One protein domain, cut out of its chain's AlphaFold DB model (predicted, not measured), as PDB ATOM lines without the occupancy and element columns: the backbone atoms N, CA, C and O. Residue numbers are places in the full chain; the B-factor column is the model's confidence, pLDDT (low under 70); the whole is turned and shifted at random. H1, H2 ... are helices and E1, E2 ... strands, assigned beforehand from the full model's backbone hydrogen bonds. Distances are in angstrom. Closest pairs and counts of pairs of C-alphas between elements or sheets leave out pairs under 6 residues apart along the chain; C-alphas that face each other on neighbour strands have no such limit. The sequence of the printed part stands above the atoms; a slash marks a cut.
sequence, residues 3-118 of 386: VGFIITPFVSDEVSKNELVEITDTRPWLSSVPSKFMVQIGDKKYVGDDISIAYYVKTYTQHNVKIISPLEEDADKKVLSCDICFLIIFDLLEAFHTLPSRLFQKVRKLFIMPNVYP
ATOM      1  N   VAL A   3      23.706  51.518 -36.785       98.56
ATOM      2  CA  VAL A   3      22.348  51.341 -37.314       98.56
ATOM      3  C   VAL A   3      21.905  49.916 -37.034       98.56
ATOM      4  O   VAL A   3      22.578  48.975 -37.440       98.56
ATOM      5  N   GLY A   4      20.802  49.746 -36.318       98.50
ATOM      6  CA  GLY A   4      20.199  48.445 -36.069       98.50
ATOM      7  C   GLY A   4      19.099  48.125 -37.075       98.50
ATOM      8  O   GLY A   4      18.355  49.015 -37.473       98.50
ATOM      9  N   PHE A   5      18.956  46.852 -37.414       98.50
ATOM     10  CA  PHE A   5      17.785  46.299 -38.089       98.50
ATOM     11  C   PHE A   5      17.218  45.208 -37.193       98.50
ATOM     12  O   PHE A   5      17.932  44.256 -36.869       98.50
ATOM     13  N   ILE A   6      15.983  45.392 -36.732       97.88
ATOM     14  CA  ILE A   6      15.261  44.357 -35.997       97.88
ATOM     15  C   ILE A   6      14.551  43.501 -37.039       97.88
ATOM     16  O   ILE A   6      13.725  44.021 -37.785       97.88
ATOM     17  N   ILE A   7      14.929  42.228 -37.091       96.31
ATOM     18  CA  ILE A   7      14.518  41.297 -38.147       96.31
ATOM     19  C   ILE A   7      13.432  40.327 -37.682       96.31
ATOM     20  O   ILE A   7      13.284  40.079 -36.476       96.31
ATOM     21  N   THR A   8      12.743  39.722 -38.642       95.00
ATOM     22  CA  THR A   8      11.822  38.609 -38.432       95.00
ATOM     23  C   THR A   8      12.568  37.448 -37.761       95.00
ATOM     24  O   THR A   8      13.612  36.997 -38.239       95.00
ATOM     25  N   PRO A   9      12.103  36.950 -36.600       93.75
ATOM     26  CA  PRO A   9      12.840  35.937 -35.851       93.75
ATOM     27  C   PRO A   9      12.711  34.524 -36.434       93.75
ATOM     28  O   PRO A   9      13.482  33.643 -36.041       93.75
ATOM     29  N   PHE A  10      11.748  34.295 -37.330       92.81
ATOM     30  CA  PHE A  10      11.422  32.981 -37.872       92.81
ATOM     31  C   PHE A  10      11.522  32.972 -39.394       92.81
ATOM     32  O   PHE A  10      10.608  33.367 -40.107       92.81
ATOM     33  N   VAL A  11      12.616  32.405 -39.885       90.00
ATOM     34  CA  VAL A  11      12.853  32.183 -41.317       90.00
ATOM     35  C   VAL A  11      11.735  31.355 -41.975       90.00
ATOM     36  O   VAL A  11      11.451  31.508 -43.158       90.00
ATOM     37  N   SER A  12      11.076  30.468 -41.220       90.94
ATOM     38  CA  SER A  12       9.922  29.703 -41.711       90.94
ATOM     39  C   SER A  12       8.757  30.589 -42.135       90.94
ATOM     40  O   SER A  12       8.046  30.235 -43.075       90.94
ATOM     41  N   ASP A  13       8.567  31.714 -41.451       89.06
ATOM     42  CA  ASP A  13       7.432  32.596 -41.684       89.06
ATOM     43  C   ASP A  13       7.667  33.355 -42.992       89.06
ATOM     44  O   ASP A  13       6.805  33.321 -43.867       89.06
ATOM     45  N   GLU A  14       8.885  33.862 -43.203       89.25
ATOM     46  CA  GLU A  14       9.322  34.481 -44.464       89.25
ATOM     47  C   GLU A  14       9.180  33.519 -45.654       89.25
ATOM     48  O   GLU A  14       8.660  33.884 -46.709       89.25
ATOM     49  N   VAL A  15       9.569  32.248 -45.477       91.75
ATOM     50  CA  VAL A  15       9.374  31.201 -46.496       91.75
ATOM     51  C   VAL A  15       7.888  31.003 -46.801       91.75
ATOM     52  O   VAL A  15       7.512  30.900 -47.968       91.75
ATOM     53  N   SER A  16       7.037  30.939 -45.774       90.31
ATOM     54  CA  SER A  16       5.598  30.699 -45.944       90.31
ATOM     55  C   SER A  16       4.871  31.871 -46.606       90.31
ATOM     56  O   SER A  16       3.925  31.655 -47.363       90.31
ATOM     57  N   LYS A  17       5.353  33.093 -46.357       88.75
ATOM     58  CA  LYS A  17       4.831  34.348 -46.905       88.75
ATOM     59  C   LYS A  17       5.466  34.737 -48.239       88.75
ATOM     60  O   LYS A  17       5.017  35.691 -48.866       88.75
ATOM     61  N   ASN A  18       6.460  33.974 -48.706       90.38
ATOM     62  CA  ASN A  18       7.227  34.273 -49.916       90.38
ATOM     63  C   ASN A  18       7.899  35.667 -49.854       90.38
ATOM     64  O   ASN A  18       7.970  36.392 -50.844       90.38
ATOM     65  N   GLU A  19       8.419  36.014 -48.675       91.75
ATOM     66  CA  GLU A  19       9.168  37.246 -48.368       91.75
ATOM     67  C   GLU A  19      10.671  36.958 -48.422       91.75
ATOM     68  O   GLU A  19      11.421  37.126 -47.459       91.75
ATOM     69  N   LEU A  20      11.081  36.391 -49.559       94.19
ATOM     70  CA  LEU A  20      12.439  35.942 -49.812       94.19
ATOM     71  C   LEU A  20      13.003  36.587 -51.074       94.19
ATOM     72  O   LEU A  20      12.375  36.601 -52.137       94.19
ATOM     73  N   VAL A  21      14.265  36.988 -50.982       95.00
ATOM     74  CA  VAL A  21      15.051  37.532 -52.085       95.00
ATOM     75  C   VAL A  21      16.099  36.524 -52.521       95.00
ATOM     76  O   VAL A  21      16.899  36.057 -51.709       95.00
ATOM     77  N   GLU A  22      16.121  36.193 -53.813       95.81
ATOM     78  CA  GLU A  22      17.154  35.330 -54.393       95.81
ATOM     79  C   GLU A  22      18.516  36.044 -54.382       95.81
ATOM     80  O   GLU A  22      18.639  37.206 -54.776       95.81
ATOM     81  N   ILE A  23      19.562  35.332 -53.957       96.50
ATOM     82  CA  ILE A  23      20.939  35.820 -54.028       96.50
ATOM     83  C   ILE A  23      21.439  35.642 -55.464       96.50
ATOM     84  O   ILE A  23      21.749  34.529 -55.890       96.50
ATOM     85  N   THR A  24      21.541  36.750 -56.192       95.38
ATOM     86  CA  THR A  24      21.949  36.807 -57.602       95.38
ATOM     87  C   THR A  24      23.045  37.852 -57.821       95.38
ATOM     88  O   THR A  24      23.284  38.719 -56.977       95.38
ATOM     89  N   ASP A  25      23.667  37.839 -59.001       95.56
ATOM     90  CA  ASP A  25      24.653  38.858 -59.395       95.56
ATOM     91  C   ASP A  25      24.037  40.260 -59.559       95.56
ATOM     92  O   ASP A  25      24.746  41.263 -59.470       95.56
ATOM     93  N   THR A  26      22.713  40.358 -59.750       94.56
ATOM     94  CA  THR A  26      21.992  41.643 -59.770       94.56
ATOM     95  C   THR A  26      21.868  42.264 -58.376       94.56
ATOM     96  O   THR A  26      21.573  43.453 -58.277       94.56
ATOM     97  N   ARG A  27      22.144  41.502 -57.307       95.38
ATOM     98  CA  ARG A  27      22.172  41.966 -55.912       95.38
ATOM     99  C   ARG A  27      23.538  41.730 -55.268       95.38
ATOM    100  O   ARG A  27      23.671  40.932 -54.336       95.38
ATOM    101  N   PRO A  28      24.587  42.440 -55.714       97.25
ATOM    102  CA  PRO A  28      25.955  42.183 -55.265       97.25
ATOM    103  C   PRO A  28      26.158  42.372 -53.750       97.25
ATOM    104  O   PRO A  28      27.051  41.743 -53.176       97.25
ATOM    105  N   TRP A  29      25.319  43.163 -53.068       98.06
ATOM    106  CA  TRP A  29      25.366  43.331 -51.607       98.06
ATOM    107  C   TRP A  29      25.030  42.052 -50.826       98.06
ATOM    108  O   TRP A  29      25.433  41.909 -49.670       98.06
ATOM    109  N   LEU A  30      24.357  41.084 -51.459       98.06
ATOM    110  CA  LEU A  30      24.007  39.802 -50.843       98.06
ATOM    111  C   LEU A  30      25.146  38.777 -50.866       98.06
ATOM    112  O   LEU A  30      25.107  37.793 -50.126       98.06
ATOM    113  N   SER A  31      26.198  39.020 -51.653       97.12
ATOM    114  CA  SER A  31      27.338  38.100 -51.806       97.12
ATOM    115  C   SER A  31      28.084  37.803 -50.495       97.12
ATOM    116  O   SER A  31      28.738  36.769 -50.372       97.12
ATOM    117  N   SER A  32      27.972  38.695 -49.505       96.31
ATOM    118  CA  SER A  32      28.666  38.608 -48.213       96.31
ATOM    119  C   SER A  32      27.769  38.200 -47.040       96.31
ATOM    120  O   SER A  32      28.211  38.231 -45.885       96.31
ATOM    121  N   VAL A  33      26.510  37.831 -47.301       97.88
ATOM    122  CA  VAL A  33      25.589  37.410 -46.241       97.88
ATOM    123  C   VAL A  33      26.118  36.120 -45.581       97.88
ATOM    124  O   VAL A  33      26.604  35.219 -46.262       97.88
ATOM    125  N   PRO A  34      26.089  35.996 -44.244       97.62
ATOM    126  CA  PRO A  34      26.387  34.750 -43.549       97.62
ATOM    127  C   PRO A  34      25.334  33.668 -43.807       97.62
ATOM    128  O   PRO A  34      24.139  33.945 -43.779       97.62
ATOM    129  N   SER A  35      25.765  32.409 -43.914       96.69
ATOM    130  CA  SER A  35      24.878  31.260 -44.162       96.69
ATOM    131  C   SER A  35      23.736  31.102 -43.152       96.69
ATOM    132  O   SER A  35      22.692  30.575 -43.509       96.69
ATOM    133  N   LYS A  36      23.893  31.587 -41.913       96.00
ATOM    134  CA  LYS A  36      22.834  31.544 -40.886       96.00
ATOM    135  C   LYS A  36      21.589  32.379 -41.221       96.00
ATOM    136  O   LYS A  36      20.569  32.190 -40.576       96.00
ATOM    137  N   PHE A  37      21.700  33.318 -42.161       96.75
ATOM    138  CA  PHE A  37      20.584  34.122 -42.666       96.75
ATOM    139  C   PHE A  37      20.108  33.647 -44.043       96.75
ATOM    140  O   PHE A  37      19.247  34.282 -44.641       96.75
ATOM    141  N   MET A  38      20.706  32.578 -44.578       97.31
ATOM    142  CA  MET A  38      20.345  32.051 -45.884       97.31
ATOM    143  C   MET A  38      19.356  30.905 -45.754       97.31
ATOM    144  O   MET A  38      19.505  30.026 -44.905       97.31
ATOM    145  N   VAL A  39      18.424  30.862 -46.695       96.81
ATOM    146  CA  VAL A  39      17.548  29.722 -46.945       96.81
ATOM    147  C   VAL A  39      17.949  29.088 -48.259       96.81
ATOM    148  O   VAL A  39      18.161  29.783 -49.251       96.81
ATOM    149  N   GLN A  40      18.043  27.764 -48.287       97.25
ATOM    150  CA  GLN A  40      18.248  27.029 -49.526       97.25
ATOM    151  C   GLN A  40      16.934  26.380 -49.966       97.25
ATOM    152  O   GLN A  40      16.373  25.566 -49.236       97.25
ATOM    153  N   ILE A  41      16.461  26.733 -51.164       95.56
ATOM    154  CA  ILE A  41      15.265  26.154 -51.790       95.56
ATOM    155  C   ILE A  41      15.692  25.613 -53.154       95.56
ATOM    156  O   ILE A  41      15.949  26.371 -54.089       95.56
ATOM    157  N   GLY A  42      15.816  24.288 -53.248       95.62
ATOM    158  CA  GLY A  42      16.430  23.636 -54.404       95.62
ATOM    159  C   GLY A  42      17.926  23.955 -54.515       95.62
ATOM    160  O   GLY A  42      18.688  23.802 -53.557       95.62
ATOM    161  N   ASP A  43      18.352  24.390 -55.696       96.81
ATOM    162  CA  ASP A  43      19.721  24.817 -56.008       96.81
ATOM    163  C   ASP A  43      19.980  26.305 -55.718       96.81
ATOM    164  O   ASP A  43      21.128  26.751 -55.740       96.81
ATOM    165  N   LYS A  44      18.927  27.061 -55.396       97.12
ATOM    166  CA  LYS A  44      18.980  28.505 -55.170       97.12
ATOM    167  C   LYS A  44      19.095  28.860 -53.692       97.12
ATOM    168  O   LYS A  44      18.607  28.144 -52.811       97.12
ATOM    169  N   LYS A  45      19.733  30.001 -53.432       97.75
ATOM    170  CA  LYS A  45      19.889  30.588 -52.097       97.75
ATOM    171  C   LYS A  45      19.095  31.877 -52.002       97.75
ATOM    172  O   LYS A  45      19.117  32.684 -52.928       97.75
ATOM    173  N   TYR A  46      18.457  32.064 -50.861       97.44
ATOM    174  CA  TYR A  46      17.600  33.198 -50.569       97.44
ATOM    175  C   TYR A  46      17.946  33.796 -49.212       97.44
ATOM    176  O   TYR A  46      18.572  33.134 -48.382       97.44
ATOM    177  N   VAL A  47      17.514  35.027 -48.983       97.38
ATOM    178  CA  VAL A  47      17.514  35.699 -47.678       97.38
ATOM    179  C   VAL A  47      16.154  36.353 -47.457       97.38
ATOM    180  O   VAL A  47      15.453  36.610 -48.434       97.38
ATOM    181  N   GLY A  48      15.807  36.639 -46.205       96.12
ATOM    182  CA  GLY A  48      14.664  37.492 -45.884       96.12
ATOM    183  C   GLY A  48      14.796  38.893 -46.482       96.12
ATOM    184  O   GLY A  48      15.910  39.411 -46.660       96.12
ATOM    185  N   ASP A  49      13.662  39.511 -46.793       95.50
ATOM    186  CA  ASP A  49      13.578  40.879 -47.315       95.50
ATOM    187  C   ASP A  49      14.312  41.887 -46.402       95.50
ATOM    188  O   ASP A  49      15.077  42.741 -46.868       95.50
ATOM    189  N   ASP A  50      14.151  41.742 -45.084       96.12
ATOM    190  CA  ASP A  50      14.784  42.589 -44.070       96.12
ATOM    191  C   ASP A  50      16.320  42.461 -44.037       96.12
ATOM    192  O   ASP A  50      17.036  43.465 -43.925       96.12
ATOM    193  N   ILE A  51      16.843  41.247 -44.223       97.75
ATOM    194  CA  ILE A  51      18.267  40.956 -44.372       97.75
ATOM    195  C   ILE A  51      18.792  41.608 -45.644       97.75
ATOM    196  O   ILE A  51      19.871  42.206 -45.599       97.75
ATOM    197  N   SER A  52      18.054  41.534 -46.757       97.69
ATOM    198  CA  SER A  52      18.501  42.151 -48.009       97.69
ATOM    199  C   SER A  52      18.687  43.659 -47.858       97.69
ATOM    200  O   SER A  52      19.767  44.181 -48.154       97.69
ATOM    201  N   ILE A  53      17.690  44.343 -47.294       97.94
ATOM    202  CA  ILE A  53      17.726  45.792 -47.050       97.94
ATOM    203  C   ILE A  53      18.885  46.153 -46.112       97.94
ATOM    204  O   ILE A  53      19.662  47.074 -46.381       97.94
ATOM    205  N   ALA A  54      19.062  45.403 -45.022       98.25
ATOM    206  CA  ALA A  54      20.135  45.671 -44.075       98.25
ATOM    207  C   ALA A  54      21.533  45.487 -44.697       98.25
ATOM    208  O   ALA A  54      22.451  46.265 -44.413       98.25
ATOM    209  N   TYR A  55      21.709  44.487 -45.568       98.44
ATOM    210  CA  TYR A  55      22.971  44.263 -46.279       98.44
ATOM    211  C   TYR A  55      23.219  45.270 -47.398       98.44
ATOM    212  O   TYR A  55      24.385  45.596 -47.639       98.44
ATOM    213  N   TYR A  56      22.171  45.824 -48.013       98.44
ATOM    214  CA  TYR A  56      22.307  46.963 -48.917       98.44
ATOM    215  C   TYR A  56      22.951  48.140 -48.180       98.44
ATOM    216  O   TYR A  56      24.025  48.609 -48.565       98.44
ATOM    217  N   VAL A  57      22.363  48.545 -47.047       98.44
ATOM    218  CA  VAL A  57      22.881  49.655 -46.229       98.44
ATOM    219  C   VAL A  57      24.297  49.356 -45.740       98.44
ATOM    220  O   VAL A  57      25.169  50.219 -45.802       98.44
ATOM    221  N   LYS A  58      24.570  48.124 -45.302       98.00
ATOM    222  CA  LYS A  58      25.909  47.713 -44.854       98.00
ATOM    223  C   LYS A  58      26.963  47.805 -45.961       98.00
ATOM    224  O   LYS A  58      28.112  48.119 -45.668       98.00
ATOM    225  N   THR A  59      26.593  47.479 -47.196       97.94
ATOM    226  CA  THR A  59      27.517  47.425 -48.337       97.94
ATOM    227  C   THR A  59      27.804  48.808 -48.903       97.94
ATOM    228  O   THR A  59      28.952  49.109 -49.222       97.94
ATOM    229  N   TYR A  60      26.773  49.645 -49.027       97.94
ATOM    230  CA  TYR A  60      26.868  50.909 -49.759       97.94
ATOM    231  C   TYR A  60      27.031  52.148 -48.884       97.94
ATOM    232  O   TYR A  60      27.337  53.215 -49.407       97.94
ATOM    233  N   THR A  61      26.905  52.021 -47.562       95.25
ATOM    234  CA  THR A  61      27.097  53.144 -46.635       95.25
ATOM    235  C   THR A  61      28.300  52.921 -45.719       95.25
ATOM    236  O   THR A  61      28.792  51.809 -45.541       95.25
ATOM    237  N   GLN A  62      28.767  53.988 -45.068       94.88
ATOM    238  CA  GLN A  62      29.842  53.920 -44.063       94.88
ATOM    239  C   GLN A  62      29.317  53.601 -42.650       94.88
ATOM    240  O   GLN A  62      29.985  53.859 -41.642       94.88
ATOM    241  N   HIS A  63      28.079  53.125 -42.534       97.12
ATOM    242  CA  HIS A  63      27.445  52.888 -41.244       97.12
ATOM    243  C   HIS A  63      27.824  51.530 -40.650       97.12
ATOM    244  O   HIS A  63      28.015  50.536 -41.344       97.12
ATOM    245  N   ASN A  64      27.899  51.476 -39.320       97.88
ATOM    246  CA  ASN A  64      28.088  50.222 -38.602       97.88
ATOM    247  C   ASN A  64      26.722  49.549 -38.422       97.88
ATOM    248  O   ASN A  64      25.981  49.891 -37.497       97.88
ATOM    249  N   VAL A  65      26.388  48.635 -39.333       98.44
ATOM    250  CA  VAL A  65      25.102  47.931 -39.349       98.44
ATOM    251  C   VAL A  65      25.105  46.731 -38.397       98.44
ATOM    252  O   VAL A  65      25.972  45.858 -38.472       98.44
ATOM    253  N   LYS A  66      24.089  46.661 -37.533       98.38
ATOM    254  CA  LYS A  66      23.803  45.549 -36.624       98.38
ATOM    255  C   LYS A  66      22.486  44.885 -37.004       98.38
ATOM    256  O   LYS A  66      21.441  45.523 -36.983       98.38
ATOM    257  N   ILE A  67      22.537  43.587 -37.277       98.25
ATOM    258  CA  ILE A  67      21.344  42.746 -37.427       98.25
ATOM    259  C   ILE A  67      20.958  42.234 -36.039       98.25
ATOM    260  O   ILE A  67      21.809  41.666 -35.349       98.25
ATOM    261  N   ILE A  68      19.719  42.470 -35.616       98.25
ATOM    262  CA  ILE A  68      19.244  42.207 -34.256       98.25
ATOM    263  C   ILE A  68      18.039  41.278 -34.338       98.25
ATOM    264  O   ILE A  68      16.981  41.674 -34.819       98.25
ATOM    265  N   SER A  69      18.174  40.056 -33.821       97.19
ATOM    266  CA  SER A  69      17.002  39.204 -33.635       97.19
ATOM    267  C   SER A  69      16.307  39.594 -32.323       97.19
ATOM    268  O   SER A  69      16.951  39.622 -31.268       97.19
ATOM    269  N   PRO A  70      14.994  39.882 -32.337       96.88
ATOM    270  CA  PRO A  70      14.273  40.384 -31.166       96.88
ATOM    271  C   PRO A  70      14.128  39.336 -30.050       96.88
ATOM    272  O   PRO A  70      13.776  39.669 -28.914       96.88
ATOM    273  N   LEU A  71      14.409  38.063 -30.350       96.88
ATOM    274  CA  LEU A  71      14.323  36.966 -29.389       96.88
ATOM    275  C   LEU A  71      15.634  36.704 -28.638       96.88
ATOM    276  O   LEU A  71      15.594  36.031 -27.604       96.88
ATOM    277  N   GLU A  72      16.759  37.281 -29.075       96.69
ATOM    278  CA  GLU A  72      18.056  37.136 -28.402       96.69
ATOM    279  C   GLU A  72      17.998  37.609 -26.937       96.69
ATOM    280  O   GLU A  72      17.196  38.469 -26.550       96.69
ATOM    281  N   GLU A  73      18.829  37.014 -26.080       96.50
ATOM    282  CA  GLU A  73      18.880  37.369 -24.656       96.50
ATOM    283  C   GLU A  73      19.355  38.813 -24.447       96.50
ATOM    284  O   GLU A  73      18.839  39.504 -23.575       96.50
ATOM    285  N   ASP A  74      20.278  39.280 -25.289       97.12
ATOM    286  CA  ASP A  74      20.891  40.608 -25.245       97.12
ATOM    287  C   ASP A  74      20.314  41.589 -26.285       97.12
ATOM    288  O   ASP A  74      20.944  42.608 -26.590       97.12
ATOM    289  N   ALA A  75      19.134  41.296 -26.844       97.81
ATOM    290  CA  ALA A  75      18.494  42.129 -27.866       97.81
ATOM    291  C   ALA A  75      18.289  43.579 -27.391       97.81
ATOM    292  O   ALA A  75      18.540  44.521 -28.137       97.81
ATOM    293  N   ASP A  76      17.912  43.770 -26.126       97.25
ATOM    294  CA  ASP A  76      17.757  45.079 -25.485       97.25
ATOM    295  C   ASP A  76      19.069  45.879 -25.476       97.25
ATOM    296  O   ASP A  76      19.097  47.047 -25.865       97.25
ATOM    297  N   LYS A  77      20.182  45.238 -25.108       97.44
ATOM    298  CA  LYS A  77      21.517  45.852 -25.110       97.44
ATOM    299  C   LYS A  77      21.967  46.191 -26.526       97.44
ATOM    300  O   LYS A  77      22.547  47.255 -26.747       97.44
ATOM    301  N   LYS A  78      21.693  45.308 -27.493       98.06
ATOM    302  CA  LYS A  78      21.991  45.545 -28.911       98.06
ATOM    303  C   LYS A  78      21.215  46.743 -29.437       98.06
ATOM    304  O   LYS A  78      21.851  47.633 -29.998       98.06
ATOM    305  N   VAL A  79      19.905  46.812 -29.183       97.81
ATOM    306  CA  VAL A  79      19.073  47.964 -29.555       97.81
ATOM    307  C   VAL A  79      19.629  49.230 -28.917       97.81
ATOM    308  O   VAL A  79      19.981  50.149 -29.642       97.81
ATOM    309  N   LEU A  80      19.837  49.271 -27.598       96.25
ATOM    310  CA  LEU A  80      20.360  50.457 -26.897       96.25
ATOM    311  C   LEU A  80      21.748  50.917 -27.372       96.25
ATOM    312  O   LEU A  80      22.108  52.078 -27.191       96.25
ATOM    313  N   SER A  81      22.537  50.022 -27.971       96.81
ATOM    314  CA  SER A  81      23.850  50.356 -28.527       96.81
ATOM    315  C   SER A  81      23.802  51.023 -29.910       96.81
ATOM    316  O   SER A  81      24.847  51.451 -30.406       96.81
ATOM    317  N   CYS A  82      22.632  51.074 -30.548       97.88
ATOM    318  CA  CYS A  82      22.428  51.700 -31.850       97.88
ATOM    319  C   CYS A  82      21.969  53.155 -31.707       97.88
ATOM    320  O   CYS A  82      21.235  53.508 -30.784       97.88
ATOM    321  N   ASP A  83      22.344  53.993 -32.670       97.56
ATOM    322  CA  ASP A  83      21.817  55.356 -32.777       97.56
ATOM    323  C   ASP A  83      20.341  55.345 -33.200       97.56
ATOM    324  O   ASP A  83      19.557  56.173 -32.736       97.56
ATOM    325  N   ILE A  84      19.976  54.382 -34.051       98.31
ATOM    326  CA  ILE A  84      18.624  54.107 -34.542       98.31
ATOM    327  C   ILE A  84      18.498  52.614 -34.884       98.31
ATOM    328  O   ILE A  84      19.473  51.999 -35.317       98.31
ATOM    329  N   CYS A  85      17.315  52.040 -34.691       98.50
ATOM    330  CA  CYS A  85      16.952  50.671 -35.040       98.50
ATOM    331  C   CYS A  85      15.707  50.684 -35.928       98.50
ATOM    332  O   CYS A  85      14.654  51.102 -35.462       98.50
ATOM    333  N   PHE A  86      15.805  50.216 -37.168       98.44
ATOM    334  CA  PHE A  86      14.662  50.102 -38.070       98.44
ATOM    335  C   PHE A  86      13.894  48.803 -37.816       98.44
ATOM    336  O   PHE A  86      14.507  47.744 -37.656       98.44
ATOM    337  N   LEU A  87      12.564  48.901 -37.787       97.00
ATOM    338  CA  LEU A  87      11.660  47.765 -37.948       97.00
ATOM    339  C   LEU A  87      11.396  47.566 -39.440       97.00
ATOM    340  O   LEU A  87      10.981  48.516 -40.109       97.00
ATOM    341  N   ILE A  88      11.644  46.359 -39.942       92.25
ATOM    342  CA  ILE A  88      11.371  45.978 -41.328       92.25
ATOM    343  C   ILE A  88      10.511  44.722 -41.294       92.25
ATOM    344  O   ILE A  88      11.004  43.707 -40.814       92.25
ATOM    345  N   ILE A  89       9.264  44.800 -41.774       90.12
ATOM    346  CA  ILE A  89       8.254  43.720 -41.786       90.12
ATOM    347  C   ILE A  89       7.827  43.279 -40.374       90.12
ATOM    348  O   ILE A  89       6.648  43.311 -40.037       90.12
ATOM    349  N   PHE A  90       8.779  42.945 -39.502       95.06
ATOM    350  CA  PHE A  90       8.554  42.544 -38.122       95.06
ATOM    351  C   PHE A  90       8.245  43.735 -37.204       95.06
ATOM    352  O   PHE A  90       9.088  44.220 -36.440       95.06
ATOM    353  N   ASP A  91       7.011  44.219 -37.290       94.25
ATOM    354  CA  ASP A  91       6.497  45.333 -36.505       94.25
ATOM    355  C   ASP A  91       5.631  44.882 -35.307       94.25
ATOM    356  O   ASP A  91       5.618  43.714 -34.907       94.25
ATOM    357  N   LEU A  92       4.926  45.828 -34.669       95.75
ATOM    358  CA  LEU A  92       4.053  45.540 -33.525       95.75
ATOM    359  C   LEU A  92       2.917  44.561 -33.865       95.75
ATOM    360  O   LEU A  92       2.553  43.765 -32.998       95.75
ATOM    361  N   LEU A  93       2.345  44.656 -35.066       94.81
ATOM    362  CA  LEU A  93       1.231  43.820 -35.498       94.81
ATOM    363  C   LEU A  93       1.730  42.406 -35.798       94.81
ATOM    364  O   LEU A  93       1.207  41.448 -35.227       94.81
ATOM    365  N   GLU A  94       2.815  42.283 -36.562       94.81
ATOM    366  CA  GLU A  94       3.397  40.980 -36.888       94.81
ATOM    367  C   GLU A  94       3.860  40.246 -35.622       94.81
ATOM    368  O   GLU A  94       3.552  39.069 -35.413       94.81
ATOM    369  N   ALA A  95       4.520  40.950 -34.696       96.19
ATOM    370  CA  ALA A  95       4.936  40.376 -33.419       96.19
ATOM    371  C   ALA A  95       3.750  39.934 -32.541       96.19
ATOM    372  O   ALA A  95       3.902  39.005 -31.745       96.19
ATOM    373  N   PHE A  96       2.591  40.594 -32.638       96.19
ATOM    374  CA  PHE A  96       1.392  40.236 -31.873       96.19
ATOM    375  C   PHE A  96       0.809  38.890 -32.323       96.19
ATOM    376  O   PHE A  96       0.372  38.109 -31.477       96.19
ATOM    377  N   HIS A  97       0.835  38.605 -33.626       94.38
ATOM    378  CA  HIS A  97       0.249  37.388 -34.200       94.38
ATOM    379  C   HIS A  97       1.207  36.201 -34.251       94.38
ATOM    380  O   HIS A  97       0.772  35.060 -34.106       94.38
ATOM    381  N   THR A  98       2.504  36.448 -34.430       94.12
ATOM    382  CA  THR A  98       3.507  35.377 -34.576       94.12
ATOM    383  C   THR A  98       4.069  34.889 -33.245       94.12
ATOM    384  O   THR A  98       4.499  33.739 -33.126       94.12
ATOM    385  N   LEU A  99       4.080  35.736 -32.209       95.62
ATOM    386  CA  LEU A  99       4.705  35.396 -30.935       95.62
ATOM    387  C   LEU A  99       3.690  34.942 -29.879       95.62
ATOM    388  O   LEU A  99       2.657  35.576 -29.670       95.62
ATOM    389  N   PRO A 100       4.043  33.937 -29.057       95.25
ATOM    390  CA  PRO A 100       3.343  33.688 -27.806       95.25
ATOM    391  C   PRO A 100       3.312  34.949 -26.934       95.25
ATOM    392  O   PRO A 100       4.323  35.643 -26.811       95.25
ATOM    393  N   SER A 101       2.200  35.184 -26.230       94.69
ATOM    394  CA  SER A 101       1.965  36.399 -25.425       94.69
ATOM    395  C   SER A 101       3.157  36.814 -24.541       94.69
ATOM    396  O   SER A 101       3.542  37.982 -24.511       94.69
ATOM    397  N   ARG A 102       3.833  35.861 -23.878       95.75
ATOM    398  CA  ARG A 102       5.028  36.151 -23.058       95.75
ATOM    399  C   ARG A 102       6.192  36.731 -23.875       95.75
ATOM    400  O   ARG A 102       6.864  37.645 -23.399       95.75
ATOM    401  N   LEU A 103       6.452  36.185 -25.062       96.81
ATOM    402  CA  LEU A 103       7.502  36.665 -25.962       96.81
ATOM    403  C   LEU A 103       7.098  37.994 -26.603       96.81
ATOM    404  O   LEU A 103       7.917  38.910 -26.623       96.81
ATOM    405  N   PHE A 104       5.832  38.149 -26.992       96.88
ATOM    406  CA  PHE A 104       5.300  39.426 -27.463       96.88
ATOM    407  C   PHE A 104       5.529  40.551 -26.445       96.88
ATOM    408  O   PHE A 104       6.068  41.597 -26.793       96.88
ATOM    409  N   GLN A 105       5.237  40.335 -25.153       96.69
ATOM    410  CA  GLN A 105       5.499  41.351 -24.122       96.69
ATOM    411  C   GLN A 105       6.994  41.683 -23.960       96.69
ATOM    412  O   GLN A 105       7.328  42.809 -23.589       96.69
ATOM    413  N   LYS A 106       7.907  40.735 -24.224       96.31
ATOM    414  CA  LYS A 106       9.356  41.007 -24.257       96.31
ATOM    415  C   LYS A 106       9.699  41.901 -25.451       96.31
ATOM    416  O   LYS A 106      10.340  42.929 -25.260       96.31
ATOM    417  N   VAL A 107       9.239  41.544 -26.648       97.62
ATOM    418  CA  VAL A 107       9.518  42.283 -27.890       97.62
ATOM    419  C   VAL A 107       8.892  43.676 -27.877       97.62
ATOM    420  O   VAL A 107       9.560  44.653 -28.197       97.62
ATOM    421  N   ARG A 108       7.663  43.817 -27.376       97.62
ATOM    422  CA  ARG A 108       6.997  45.113 -27.209       97.62
ATOM    423  C   ARG A 108       7.834  46.102 -26.390       97.62
ATOM    424  O   ARG A 108       7.849  47.289 -26.700       97.62
ATOM    425  N   LYS A 109       8.562  45.639 -25.365       97.62
ATOM    426  CA  LYS A 109       9.478  46.500 -24.591       97.62
ATOM    427  C   LYS A 109      10.654  47.007 -25.426       97.62
ATOM    428  O   LYS A 109      11.106  48.119 -25.178       97.62
ATOM    429  N   LEU A 110      11.122  46.227 -26.404       97.75
ATOM    430  CA  LEU A 110      12.124  46.677 -27.374       97.75
ATOM    431  C   LEU A 110      11.536  47.775 -28.261       97.75
ATOM    432  O   LEU A 110      12.144  48.827 -28.397       97.75
ATOM    433  N   PHE A 111      10.323  47.583 -28.788       97.50
ATOM    434  CA  PHE A 111       9.678  48.547 -29.690       97.50
ATOM    435  C   PHE A 111       9.365  49.904 -29.044       97.50
ATOM    436  O   PHE A 111       9.281  50.908 -29.744       97.50
ATOM    437  N   ILE A 112       9.231  49.950 -27.714       97.69
ATOM    438  CA  ILE A 112       9.043  51.187 -26.936       97.69
ATOM    439  C   ILE A 112      10.339  52.012 -26.821       97.69
ATOM    440  O   ILE A 112      10.288  53.193 -26.469       97.69
ATOM    441  N   MET A 113      11.508  51.429 -27.104       97.25
ATOM    442  CA  MET A 113      12.781  52.126 -26.935       97.25
ATOM    443  C   MET A 113      12.884  53.363 -27.843       97.25
ATOM    444  O   MET A 113      12.475  53.331 -29.002       97.25
ATOM    445  N   PRO A 114      13.474  54.467 -27.347       95.38
ATOM    446  CA  PRO A 114      13.440  55.764 -28.029       95.38
ATOM    447  C   PRO A 114      14.255  55.816 -29.325       95.38
ATOM    448  O   PRO A 114      14.161  56.787 -30.069       95.38
ATOM    449  N   ASN A 115      15.105  54.820 -29.567       96.44
ATOM    450  CA  ASN A 115      15.897  54.695 -30.781       96.44
ATOM    451  C   ASN A 115      15.304  53.693 -31.782       96.44
ATOM    452  O   ASN A 115      15.912  53.488 -32.825       96.44
ATOM    453  N   VAL A 116      14.138  53.097 -31.517       97.94
ATOM    454  CA  VAL A 116      13.417  52.303 -32.518       97.94
ATOM    455  C   VAL A 116      12.638  53.228 -33.450       97.94
ATOM    456  O   VAL A 116      11.973  54.170 -33.013       97.94
ATOM    457  N   TYR A 117      12.757  52.957 -34.744       98.00
ATOM    458  CA  TYR A 117      12.086  53.646 -35.827       98.00
ATOM    459  C   TYR A 117      11.129  52.681 -36.547       98.00
ATOM    460  O   TYR A 117      11.553  51.588 -36.935       98.00
ATOM    461  N   PRO A 118       9.867  53.086 -36.769       97.50
ATOM    462  CA  PRO A 118       9.274  54.354 -36.365       97.50
ATOM    463  C   PRO A 118       9.010  54.323 -34.856       97.50
ATOM    464  O   PRO A 118       9.091  53.272 -34.218       97.50
TER     465      PRO A 118
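Overview. This is residues 3 to 118 of the 386 residues of an uncharacterized protein of viral metagenome (UniProt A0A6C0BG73). Two small three-stranded sheets stand apart and are bridged by helix H3, which packs on one face of the parallel sheet E5 E1 E6 and meets the antiparallel sheet E2 E4 E3 with its residues 49 to 52. H4 packs on the other face of the parallel sheet, with H6 of the helical hairpin H5 H6 beside it, while H1 packs on the antiparallel sheet and H2 on H3. The 116 printed residues hold six named helices and six named strands, in the order E1 H1 E2 H2 E3 E4 H3 E5 H4 E6 H5 H6, of mixed class. The whole is compact, with a radius of gyration of the C-alphas of 14.2 A and spans of 38 by 34 by 22 A.

Arrangement. E1, residues 3 to 6, is the inner strand between E5, residues 64 to 68, and E6, residues 84 to 87. It is parallel to both, with N 5 and O 66 at 2.9 A and N 4 and O 84 at 2.8 A. H1, residues 11 to 17, is on the sheet of E2, residues 20 to 22, E4, residues 44 to 48, and E3, residues 38 to 41, at a height over the sheet of 8.1 A. E4 is antiparallel to E2, with N 21 and O 47 at 2.8 A, and forms a hairpin with E3, with N 39 and O 46 at 2.8 A. H2, residues 28 to 32, touches H3, residues 49 to 60, closest at the C-alphas of Trp 29 and Tyr 56, 5.5 A apart. H3 lies over E5 and E1, 9.2 A over the sheet, and runs along the strands, at 11 degrees to E5 on the local plane. H4, residues 75 to 80, is on the opposite face at a height over the sheet of 9.1 A. E5, H4 and E6 form a split strand-helix-strand unit, two parallel strands of one sheet joined through a helix, with E1 between them in the sheet and a right-handed crossover; E2, H2 and E3 form another, with E4 between its two strands in the sheet, also right-handed. H5, residues 92 to 98, and H6, residues 101 to 111, form a helical hairpin, closest at the C-alphas of Phe 96 and Phe 104, 5.9 A apart, at a shallow tilt of 26 degrees, opposite ways. H6 only just touches H4, with 3 pairs of C-alphas within 8 A, the closest being Leu 110 and Asp 76 at 6.2 A. Every O i to N i+4 pair is within hydrogen-bond range in H1, H3, H4 and H5; H6 has 5 of 7, and H2 0 of 1, with 1 of 2 O i to N i+3 pairs.

Along the chain. E1 begins at C-alpha 3, (22.348, 51.341, -37.314). From first to last C-alpha E4 measures 13.6 A, H3 16.8 A, E5 12.7 A and H6 15.0 A. H3 begins at C-alpha 49, (13.578, 40.879, -47.315), and H6 ends at C-alpha 111, (9.678, 48.547, -29.690).

Size, cuts and confidence. The C-alphas of Asp 43 and Pro 114 are the farthest apart, 42.2 A. The printed part has no cut and no long link. Its mean pLDDT is 96.2, and no printed residue is under 70.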